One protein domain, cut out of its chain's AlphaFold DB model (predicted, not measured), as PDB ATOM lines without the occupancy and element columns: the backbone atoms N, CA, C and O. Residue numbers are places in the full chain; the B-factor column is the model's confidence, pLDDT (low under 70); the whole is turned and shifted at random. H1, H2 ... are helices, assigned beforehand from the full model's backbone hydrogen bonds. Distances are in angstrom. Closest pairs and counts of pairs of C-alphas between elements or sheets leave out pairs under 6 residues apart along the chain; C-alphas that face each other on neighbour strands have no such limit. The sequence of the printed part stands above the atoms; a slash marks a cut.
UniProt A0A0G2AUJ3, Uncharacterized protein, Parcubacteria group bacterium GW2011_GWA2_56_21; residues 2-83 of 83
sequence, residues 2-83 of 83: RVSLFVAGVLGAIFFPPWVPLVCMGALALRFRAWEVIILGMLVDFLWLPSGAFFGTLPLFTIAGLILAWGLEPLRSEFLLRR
ATOM      1  N   ARG A   2     129.922 113.315 124.099       69.81
ATOM      2  CA  ARG A   2     130.056 113.441 122.633       69.81
ATOM      3  C   ARG A   2     129.159 114.537 122.026       69.81
ATOM      4  O   ARG A   2     129.665 115.478 121.432       69.81
ATOM      5  N   VAL A   3     127.855 114.484 122.312       76.19
ATOM      6  CA  VAL A   3     126.865 115.487 121.857       76.19
ATOM      7  C   VAL A   3     127.201 116.897 122.353       76.19
ATOM      8  O   VAL A   3     127.077 117.858 121.610       76.19
ATOM      9  N   SER A   4     127.692 117.024 123.587       79.75
ATOM     10  CA  SER A   4     128.065 118.308 124.192       79.75
ATOM     11  C   SER A   4     129.179 119.016 123.410       79.75
ATOM     12  O   SER A   4     129.102 120.220 123.194       79.75
ATOM     13  N   LEU A   5     130.189 118.265 122.955       77.50
ATOM     14  CA  LEU A   5     131.286 118.801 122.142       77.50
ATOM     15  C   LEU A   5     130.832 119.148 120.722       77.50
ATOM     16  O   LEU A   5     131.289 120.144 120.173       77.50
ATOM     17  N   PHE A   6     129.917 118.364 120.147       80.38
ATOM     18  CA  PHE A   6     129.336 118.677 118.842       80.38
ATOM     19  C   PHE A   6     128.523 119.976 118.900       80.38
ATOM     20  O   PHE A   6     128.753 120.878 118.103       80.38
ATOM     21  N   VAL A   7     127.648 120.120 119.900       84.44
ATOM     22  CA  VAL A   7     126.868 121.348 120.121       84.44
ATOM     23  C   VAL A   7     127.788 122.544 120.377       84.44
ATOM     24  O   VAL A   7     127.574 123.600 119.793       84.44
ATOM     25  N   ALA A   8     128.848 122.380 121.175       84.00
ATOM     26  CA  ALA A   8     129.848 123.429 121.376       84.00
ATOM     27  C   ALA A   8     130.559 123.816 120.068       84.00
ATOM     28  O   ALA A   8     130.781 124.998 119.828       84.00
ATOM     29  N   GLY A   9     130.858 122.846 119.200       81.56
ATOM     30  CA  GLY A   9     131.413 123.093 117.871       81.56
ATOM     31  C   GLY A   9     130.454 123.855 116.952       81.56
ATOM     32  O   GLY A   9     130.880 124.777 116.268       81.56
ATOM     33  N   VAL A  10     129.157 123.528 116.974       84.62
ATOM     34  CA  VAL A  10     128.132 124.228 116.178       84.62
ATOM     35  C   VAL A  10     127.957 125.665 116.670       84.62
ATOM     36  O   VAL A  10     127.962 126.597 115.872       84.62
ATOM     37  N   LEU A  11     127.867 125.864 117.988       87.31
ATOM     38  CA  LEU A  11     127.818 127.201 118.583       87.31
ATOM     39  C   LEU A  11     129.104 127.986 118.282       87.31
ATOM     40  O   LEU A  11     129.040 129.169 117.959       87.31
ATOM     41  N   GLY A  12     130.258 127.317 118.315       82.81
ATOM     42  CA  GLY A  12     131.545 127.866 117.900       82.81
ATOM     43  C   GLY A  12     131.542 128.338 116.448       82.81
ATOM     44  O   GLY A  12     132.024 129.424 116.167       82.81
ATOM     45  N   ALA A  13     130.948 127.573 115.535       83.31
ATOM     46  CA  ALA A  13     130.857 127.946 114.127       83.31
ATOM     47  C   ALA A  13     129.957 129.165 113.866       83.31
ATOM     48  O   ALA A  13     130.182 129.876 112.891       83.31
ATOM     49  N   ILE A  14     128.952 129.405 114.713       84.88
ATOM     50  CA  ILE A  14     127.987 130.501 114.540       84.88
ATOM     51  C   ILE A  14     128.470 131.790 115.219       84.88
ATOM     52  O   ILE A  14     128.367 132.867 114.639       84.88
ATOM     53  N   PHE A  15     128.968 131.690 116.454       85.31
ATOM     54  CA  PHE A  15     129.280 132.856 117.290       85.31
ATOM     55  C   PHE A  15     130.761 133.227 117.311       85.31
ATOM     56  O   PHE A  15     131.103 134.334 117.726       85.31
ATOM     57  N   PHE A  16     131.645 132.315 116.904       84.12
ATOM     58  CA  PHE A  16     133.084 132.499 117.005       84.12
ATOM     59  C   PHE A  16     133.776 132.346 115.653       84.12
ATOM     60  O   PHE A  16     133.215 131.784 114.714       84.12
ATOM     61  N   PRO A  17     135.020 132.834 115.543       83.69
ATOM     62  CA  PRO A  17     135.782 132.696 114.317       83.69
ATOM     63  C   PRO A  17     136.096 131.221 113.998       83.69
ATOM     64  O   PRO A  17     136.181 130.392 114.910       83.69
ATOM     65  N   PRO A  18     136.367 130.885 112.727       75.62
ATOM     66  CA  PRO A  18     136.360 129.511 112.216       75.62
ATOM     67  C   PRO A  18     137.479 128.615 112.774       75.62
ATOM     68  O   PRO A  18     137.409 127.393 112.670       75.62
ATOM     69  N   TRP A  19     138.487 129.177 113.446       80.50
ATOM     70  CA  TRP A  19     139.476 128.383 114.183       80.50
ATOM     71  C   TRP A  19     138.897 127.703 115.433       80.50
ATOM     72  O   TRP A  19     139.363 126.631 115.812       80.50
ATOM     73  N   VAL A  20     137.868 128.278 116.066       85.00
ATOM     74  CA  VAL A  20     137.224 127.709 117.263       85.00
ATOM     75  C   VAL A  20     136.541 126.365 116.974       85.00
ATOM     76  O   VAL A  20     136.879 125.385 117.645       85.00
ATOM     77  N   PRO A  21     135.647 126.243 115.972       85.00
ATOM     78  CA  PRO A  21     135.069 124.950 115.620       85.00
ATOM     79  C   PRO A  21     136.125 123.939 115.149       85.00
ATOM     80  O   PRO A  21     135.955 122.751 115.406       85.00
ATOM     81  N   LEU A  22     137.251 124.371 114.566       83.19
ATOM     82  CA  LEU A  22     138.349 123.472 114.179       83.19
ATOM     83  C   LEU A  22     139.058 122.844 115.390       83.19
ATOM     84  O   LEU A  22     139.360 121.650 115.387       83.19
ATOM     85  N   VAL A  23     139.257 123.610 116.466       85.06
ATOM     86  CA  VAL A  23     139.764 123.070 117.739       85.06
ATOM     87  C   VAL A  23     138.763 122.080 118.340       85.06
ATOM     88  O   VAL A  23     139.156 121.002 118.794       85.06
ATOM     89  N   CYS A  24     137.464 122.394 118.290       83.62
ATOM     90  CA  CYS A  24     136.417 121.464 118.716       83.62
ATOM     91  C   CYS A  24     136.429 120.177 117.882       83.62
ATOM     92  O   CYS A  24     136.353 119.093 118.457       83.62
ATOM     93  N   MET A  25     136.589 120.271 116.559       83.62
ATOM     94  CA  MET A  25     136.728 119.123 115.656       83.62
ATOM     95  C   MET A  25     137.918 118.246 116.032       83.62
ATOM     96  O   MET A  25     137.758 117.032 116.140       83.62
ATOM     97  N   GLY A  26     139.083 118.841 116.303       82.56
ATOM     98  CA  GLY A  26     140.268 118.112 116.762       82.56
ATOM     99  C   GLY A  26     140.031 117.388 118.091       82.56
ATOM    100  O   GLY A  26     140.286 116.189 118.204       82.56
ATOM    101  N   ALA A  27     139.464 118.075 119.085       82.25
ATOM    102  CA  ALA A  27     139.155 117.480 120.387       82.25
ATOM    103  C   ALA A  27     138.131 116.332 120.286       82.25
ATOM    104  O   ALA A  27     138.253 115.309 120.969       82.25
ATOM    105  N   LEU A  28     137.128 116.485 119.420       80.69
ATOM    106  CA  LEU A  28     136.091 115.486 119.179       80.69
ATOM    107  C   LEU A  28     136.673 114.273 118.439       80.69
ATOM    108  O   LEU A  28     136.414 113.139 118.842       80.69
ATOM    109  N   ALA A  29     137.544 114.508 117.455       81.31
ATOM    110  CA  ALA A  29     138.246 113.468 116.714       81.31
ATOM    111  C   ALA A  29     139.229 112.670 117.582       81.31
ATOM    112  O   ALA A  29     139.342 111.461 117.405       81.31
ATOM    113  N   LEU A  30     139.904 113.280 118.554       74.50
ATOM    114  CA  LEU A  30     140.805 112.540 119.445       74.50
ATOM    115  C   LEU A  30     140.051 111.604 120.395       74.50
ATOM    116  O   LEU A  30     140.530 110.519 120.714       74.50
ATOM    117  N   ARG A  31     138.858 112.003 120.848       72.25
ATOM    118  CA  ARG A  31     138.137 111.285 121.908       72.25
ATOM    119  C   ARG A  31     137.070 110.318 121.400       72.25
ATOM    120  O   ARG A  31     136.776 109.338 122.080       72.25
ATOM    121  N   PHE A  32     136.466 110.587 120.243       68.25
ATOM    122  CA  PHE A  32     135.342 109.810 119.726       68.25
ATOM    123  C   PHE A  32     135.487 109.537 118.229       68.25
ATOM    124  O   PHE A  32     135.902 110.400 117.459       68.25
ATOM    125  N   ARG A  33     135.094 108.330 117.805       64.81
ATOM    126  CA  ARG A  33     134.957 107.980 116.388       64.81
ATOM    127  C   ARG A  33     133.712 108.636 115.826       64.81
ATOM    128  O   ARG A  33     132.627 108.063 115.845       64.81
ATOM    129  N   ALA A  34     133.868 109.886 115.426       64.38
ATOM    130  CA  ALA A  34     132.744 110.746 115.141       64.38
ATOM    131  C   ALA A  34     132.793 111.231 113.694       64.38
ATOM    132  O   ALA A  34     133.497 112.176 113.351       64.38
ATOM    133  N   TRP A  35     131.946 110.620 112.868       78.06
ATOM    134  CA  TRP A  35     131.496 111.182 111.591       78.06
ATOM    135  C   TRP A  35     130.901 112.594 111.755       78.06
ATOM    136  O   TRP A  35     130.882 113.378 110.814       78.06
ATOM    137  N   GLU A  36     130.477 112.944 112.974       80.75
ATOM    138  CA  GLU A  36     129.999 114.271 113.382       80.75
ATOM    139  C   GLU A  36     131.034 115.376 113.085       80.75
ATOM    140  O   GLU A  36     130.652 116.507 112.803       80.75
ATOM    141  N   VAL A  37     132.335 115.052 113.072       85.38
ATOM    142  CA  VAL A  37     133.411 115.992 112.711       85.38
ATOM    143  C   VAL A  37     133.291 116.422 111.245       85.38
ATOM    144  O   VAL A  37     133.461 117.596 110.939       85.38
ATOM    145  N   ILE A  38     132.917 115.512 110.344       85.38
ATOM    146  CA  ILE A  38     132.722 115.813 108.917       85.38
ATOM    147  C   ILE A  38     131.514 116.738 108.733       85.38
ATOM    148  O   ILE A  38     131.597 117.719 108.001       85.38
ATOM    149  N   ILE A  39     130.418 116.463 109.450       85.69
ATOM    150  CA  ILE A  39     129.211 117.305 109.436       85.69
ATOM    151  C   ILE A  39     129.541 118.716 109.938       85.69
ATOM    152  O   ILE A  39     129.104 119.700 109.345       85.69
ATOM    153  N   LEU A  40     130.339 118.821 111.005       85.88
ATOM    154  CA  LEU A  40     130.776 120.109 111.531       85.88
ATOM    155  C   LEU A  40     131.663 120.860 110.528       85.88
ATOM    156  O   LEU A  40     131.470 122.053 110.325       85.88
ATOM    157  N   GLY A  41     132.598 120.160 109.879       86.69
ATOM    158  CA  GLY A  41     133.458 120.734 108.844       86.69
ATOM    159  C   GLY A  41     132.656 121.282 107.664       86.69
ATOM    160  O   GLY A  41     132.882 122.412 107.248       86.69
ATOM    161  N   MET A  42     131.647 120.535 107.215       85.88
ATOM    162  CA  MET A  42     130.742 120.959 106.144       85.88
ATOM    163  C   MET A  42     129.913 122.189 106.532       85.88
ATOM    164  O   MET A  42     129.741 123.097 105.722       85.88
ATOM    165  N   LEU A  43     129.431 122.250 107.777       86.94
ATOM    166  CA  LEU A  43     128.723 123.417 108.306       86.94
ATOM    167  C   LEU A  43     129.629 124.659 108.324       86.94
ATOM    168  O   LEU A  43     129.197 125.742 107.931       86.94
ATOM    169  N   VAL A  44     130.882 124.506 108.764       86.88
ATOM    170  CA  VAL A  44     131.857 125.606 108.820       86.88
ATOM    171  C   VAL A  44     132.231 126.077 107.420       86.88
ATOM    172  O   VAL A  44     132.239 127.282 107.193       86.88
ATOM    173  N   ASP A  45     132.478 125.162 106.478       84.81
ATOM    174  CA  ASP A  45     132.731 125.518 105.078       84.81
ATOM    175  C   ASP A  45     131.558 126.318 104.496       84.81
ATOM    176  O   ASP A  45     131.762 127.358 103.879       84.81
ATOM    177  N   PHE A  46     130.319 125.897 104.761       83.12
ATOM    178  CA  PHE A  46     129.133 126.601 104.274       83.12
ATOM    179  C   PHE A  46     128.960 127.999 104.893       83.12
ATOM    180  O   PHE A  46     128.531 128.929 104.213       83.12
ATOM    181  N   LEU A  47     129.285 128.156 106.180       82.75
ATOM    182  CA  LEU A  47     129.160 129.428 106.901       82.75
ATOM    183  C   LEU A  47     130.281 130.422 106.573       82.75
ATOM    184  O   LEU A  47     130.023 131.620 106.484       82.75
ATOM    185  N   TRP A  48     131.519 129.941 106.438       79.31
ATOM    186  CA  TRP A  48     132.717 130.788 106.454       79.31
ATOM    187  C   TRP A  48     133.495 130.828 105.139       79.31
ATOM    188  O   TRP A  48     134.302 131.739 104.953       79.31
ATOM    189  N   LEU A  49     133.271 129.886 104.222       76.06
ATOM    190  CA  LEU A  49     133.952 129.814 102.926       76.06
ATOM    191  C   LEU A  49     132.943 130.017 101.786       76.06
ATOM    192  O   LEU A  49     132.543 129.063 101.118       76.06
ATOM    193  N   PRO A  50     132.519 131.269 101.525       67.38
ATOM    194  CA  PRO A  50     131.702 131.563 100.359       67.38
ATOM    195  C   PRO A  50     132.491 131.240  99.082       67.38
ATOM    196  O   PRO A  50     133.675 131.569  98.958       67.38
ATOM    197  N   SER A  51     131.806 130.636  98.112       63.72
ATOM    198  CA  SER A  51     132.339 130.043  96.872       63.72
ATOM    199  C   SER A  51     133.141 130.978  95.947       63.72
ATOM    200  O   SER A  51     133.629 130.537  94.908       63.72
ATOM    201  N   GLY A  52     133.293 132.258  96.301       60.41
ATOM    202  CA  GLY A  52     134.039 133.266  95.543       60.41
ATOM    203  C   GLY A  52     135.491 133.496  95.982       60.41
ATOM    204  O   GLY A  52     136.227 134.177  95.273       60.41
ATOM    205  N   ALA A  53     135.934 132.964  97.127       63.62
ATOM    206  CA  ALA A  53     137.331 133.083  97.559       63.62
ATOM    207  C   ALA A  53     138.213 131.997  96.910       63.62
ATOM    208  O   ALA A  53     137.757 130.878  96.706       63.62
ATOM    209  N   PHE A  54     139.501 132.277  96.655       58.38
ATOM    210  CA  PHE A  54     140.462 131.311  96.072       58.38
ATOM    211  C   PHE A  54     140.575 130.002  96.883       58.38
ATOM    212  O   PHE A  54     140.856 128.943  96.334       58.38
ATOM    213  N   PHE A  55     140.323 130.084  98.195       58.69
ATOM    214  CA  PHE A  55     140.219 128.948  99.114       58.69
ATOM    215  C   PHE A  55     138.775 128.473  99.356       58.69
ATOM    216  O   PHE A  55     138.590 127.410  99.931       58.69
ATOM    217  N   GLY A  56     137.760 129.227  98.918       61.41
ATOM    218  CA  GLY A  56     136.330 128.918  99.066       61.41
ATOM    219  C   GLY A  56     135.771 127.953  98.017       61.41
ATOM    220  O   GLY A  56     134.637 127.502  98.130       61.41
ATOM    221  N   THR A  57     136.559 127.603  97.003       67.62
ATOM    222  CA  THR A  57     136.234 126.546  96.032       67.62
ATOM    223  C   THR A  57     136.440 125.141  96.589       67.62
ATOM    224  O   THR A  57     135.861 124.193  96.061       67.62
ATOM    225  N   LEU A  58     137.252 124.988  97.638       77.62
ATOM    226  CA  LEU A  58     137.524 123.703  98.274       77.62
ATOM    227  C   LEU A  58     136.942 123.694  99.694       77.62
ATOM    228  O   LEU A  58     137.196 124.628 100.451       77.62
ATOM    229  N   PRO A  59     136.204 122.640 100.090       84.00
ATOM    230  CA  PRO A  59     135.654 122.524 101.435       84.00
ATOM    231  C   PRO A  59     136.766 122.109 102.416       84.00
ATOM    232  O   PRO A  59     136.923 120.937 102.769       84.00
ATOM    233  N   LEU A  60     137.615 123.072 102.781       85.81
ATOM    234  CA  LEU A  60     138.838 122.862 103.558       85.81
ATOM    235  C   LEU A  60     138.556 122.252 104.932       85.81
ATOM    236  O   LEU A  60     139.290 121.363 105.367       85.81
ATOM    237  N   PHE A  61     137.500 122.697 105.612       86.56
ATOM    238  CA  PHE A  61     137.149 122.182 106.933       86.56
ATOM    239  C   PHE A  61     136.562 120.778 106.836       86.56
ATOM    240  O   PHE A  61     136.846 119.934 107.681       86.56
ATOM    241  N   THR A  62     135.818 120.473 105.778       87.69
ATOM    242  CA  THR A  62     135.352 119.117 105.486       87.69
ATOM    243  C   THR A  62     136.538 118.201 105.214       87.69
ATOM    244  O   THR A  62     136.612 117.126 105.800       87.69
ATOM    245  N   ILE A  63     137.518 118.635 104.413       88.81
ATOM    246  CA  ILE A  63     138.756 117.878 104.162       88.81
ATOM    247  C   ILE A  63     139.516 117.635 105.469       88.81
ATOM    248  O   ILE A  63     139.886 116.496 105.757       88.81
ATOM    249  N   ALA A  64     139.688 118.667 106.298       87.94
ATOM    250  CA  ALA A  64     140.274 118.519 107.626       87.94
ATOM    251  C   ALA A  64     139.471 117.524 108.479       87.94
ATOM    252  O   ALA A  64     140.053 116.672 109.142       87.94
ATOM    253  N   GLY A  65     138.140 117.564 108.414       86.88
ATOM    254  CA  GLY A  65     137.257 116.617 109.087       86.88
ATOM    255  C   GLY A  65     137.440 115.175 108.614       86.88
ATOM    256  O   GLY A  65     137.461 114.277 109.450       86.88
ATOM    257  N   LEU A  66     137.641 114.939 107.314       87.69
ATOM    258  CA  LEU A  66     137.930 113.609 106.757       87.69
ATOM    259  C   LEU A  66     139.300 113.102 107.241       87.69
ATOM    260  O   LEU A  66     139.413 111.961 107.695       87.69
ATOM    261  N   ILE A  67     140.325 113.963 107.220       88.19
ATOM    262  CA  ILE A  67     141.666 113.647 107.738       88.19
ATOM    263  C   ILE A  67     141.602 113.340 109.237       88.19
ATOM    264  O   ILE A  67     142.219 112.388 109.698       88.19
ATOM    265  N   LEU A  68     140.833 114.099 110.013       85.44
ATOM    266  CA  LEU A  68     140.661 113.862 111.444       85.44
ATOM    267  C   LEU A  68     139.831 112.604 111.731       85.44
ATOM    268  O   LEU A  68     140.105 111.894 112.698       85.44
ATOM    269  N   ALA A  69     138.821 112.308 110.914       84.94
ATOM    270  CA  ALA A  69     137.974 111.135 111.093       84.94
ATOM    271  C   ALA A  69     138.761 109.836 110.873       84.94
ATOM    272  O   ALA A  69     138.709 108.959 111.739       84.94
ATOM    273  N   TRP A  70     139.516 109.752 109.770       84.38
ATOM    274  CA  TRP A  70     140.251 108.548 109.364       84.38
ATOM    275  C   TRP A  70     141.733 108.548 109.735       84.38
ATOM    276  O   TRP A  70     142.259 107.518 110.140       84.38
ATOM    277  N   GLY A  71     142.423 109.683 109.646       82.44
ATOM    278  CA  GLY A  71     143.850 109.781 109.971       82.44
ATOM    279  C   GLY A  71     144.142 109.596 111.460       82.44
ATOM    280  O   GLY A  71     145.186 109.057 111.815       82.44
ATOM    281  N   LEU A  72     143.205 109.970 112.340       79.75
ATOM    282  CA  LEU A  72     143.318 109.726 113.785       79.75
ATOM    283  C   LEU A  72     142.688 108.401 114.235       79.75
ATOM    284  O   LEU A  72     142.742 108.086 115.421       79.75
ATOM    285  N   GLU A  73     142.114 107.606 113.326       77.62
ATOM    286  CA  GLU A  73     141.605 106.261 113.625       77.62
ATOM    287  C   GLU A  73     142.654 105.364 114.335       77.62
ATOM    288  O   GLU A  73     142.304 104.801 115.376       77.62
ATOM    289  N   PRO A  74     143.933 105.272 113.890       70.31
ATOM    290  CA  PRO A  74     144.955 104.478 114.587       70.31
ATOM    291  C   PRO A  74     145.360 105.053 115.955       70.31
ATOM    292  O   PRO A  74     145.541 104.306 116.910       70.31
ATOM    293  N   LEU A  75     145.457 106.380 116.094       70.81
ATOM    294  CA  LEU A  75     145.755 107.014 117.387       70.81
ATOM    295  C   LEU A  75     144.633 106.767 118.402       70.81
ATOM    296  O   LEU A  75     144.875 106.550 119.589       70.81
ATOM    297  N   ARG A  76     143.383 106.777 117.939       69.44
ATOM    298  CA  ARG A  76     142.216 106.579 118.797       69.44
ATOM    299  C   ARG A  76     142.143 105.153 119.347       69.44
ATOM    300  O   ARG A  76     141.709 104.980 120.485       69.44
ATOM    301  N   SER A  77     142.562 104.147 118.575       66.62
ATOM    302  CA  SER A  77     142.594 102.761 119.052       66.62
ATOM    303  C   SER A  77     143.661 102.549 120.130       66.62
ATOM    304  O   SER A  77     143.366 101.873 121.114       66.62
ATOM    305  N   GLU A  78     144.828 103.198 120.044       68.69
ATOM    306  CA  GLU A  78     145.833 103.178 121.122       68.69
ATOM    307  C   GLU A  78     145.323 103.818 122.422       68.69
ATOM    308  O   GLU A  78     145.484 103.246 123.503       68.69
ATOM    309  N   PHE A  79     144.658 104.974 122.331       65.06
ATOM    310  CA  PHE A  79     144.111 105.667 123.505       65.06
ATOM    311  C   PHE A  79     142.938 104.929 124.171       65.06
ATOM    312  O   PHE A  79     142.723 105.089 125.373       65.06
ATOM    313  N   LEU A  80     142.164 104.145 123.415       63.06
ATOM    314  CA  LEU A  80     141.047 103.353 123.946       63.06
ATOM    315  C   LEU A  80     141.476 101.976 124.475       63.06
ATOM    316  O   LEU A  80     140.836 101.487 125.402       63.06
ATOM    317  N   LEU A  81     142.533 101.367 123.922       58.25
ATOM    318  CA  LEU A  81     143.048 100.059 124.359       58.25
ATOM    319  C   LEU A  81     143.896 100.133 125.642       58.25
ATOM    320  O   LEU A  81     143.974  99.146 126.363       58.25
ATOM    321  N   ARG A  82     144.512 101.282 125.957       54.75
ATOM    322  CA  ARG A  82     145.277 101.506 127.203       54.75
ATOM    323  C   ARG A  82     144.435 102.107 128.344       54.75
ATOM    324  O   ARG A  82     144.874 103.056 128.995       54.75
ATOM    325  N   ARG A  83     143.231 101.586 128.588       49.69
ATOM    326  CA  ARG A  83     142.410 101.959 129.754       49.69
ATOM    327  C   ARG A  83     142.309 100.848 130.779       49.69
ATOM    328  O   ARG A  83     142.110  99.694 130.352       49.69
TER     329      ARG A  83
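Overview. This is residues 2 to 83 of the 83 residues of an uncharacterized protein of Parcubacteria group bacterium GW2011_GWA2_56_21 (UniProt A0A0G2AUJ3). Four helices stand side by side in an up-and-down bundle, each running against the one before it, with H2 and H3 between H1 and H4. The short helix H5 follows H4 and lengthens the model at one end, while the link from H3 to H4 loops at the other. The printed part has 82 residues, with five named helices in the order H1 to H5 and no named strand; the class is all helix. It is compact, with a radius of gyration of the C-alphas of 13.0 A and spans of 46 by 22 by 16 A.

Arrangement. H1, residues 2 to 15, touches H2, residues 19 to 31, at a shallow tilt of 9 degrees, opposite ways; this hairpin's closest C-alphas, Gly 9 and Pro 21, are 4.7 A apart. H1 also touches H3, residues 36 to 48, the same way at 4 degrees, a shallow tilt; their closest C-alphas, Ala 13 and Val 44, are 5.9 A apart. H2 and H3 form a hairpin too, their closest C-alphas, Met 25 and Val 37, 5.4 A apart. H4, residues 60 to 71, forms a hairpin with H3, with the closest C-alphas, Gly 41 and Thr 62, 4.2 A apart. H4 touches H2 as well, closest at the C-alphas of Ala 29 and Leu 68, 5.8 A, and is apart from H1. H5, residues 73 to 81, only just touches the hub H2, only at their ends and with residues 30 to 31 of H2 alone: 3 pairs of C-alphas are within 8 A, the closest Leu 30 and Arg 76 at 6.2 A. In H1, H2, H3, H4 and H5 every O i to N i+4 pair is within hydrogen-bond range.

Along the chain. H1 begins at C-alpha 2, (130.056, 113.441, 122.633), and is 20.2 A long; H2 measures 18.8 A, H3 18.1 A and H4 15.4 A. H5 ends at C-alpha 81, (143.048, 100.059, 124.359).

Size, cuts and confidence. The C-alphas farthest apart, Gly 52 and Arg 83, are 47.1 A apart. The printed part has no cut; the H3 to H4 link, 11 residues, is long. pLDDT is under 70 at residue 2 and residues 32 to 34, 50 to 57 and 76 to 83.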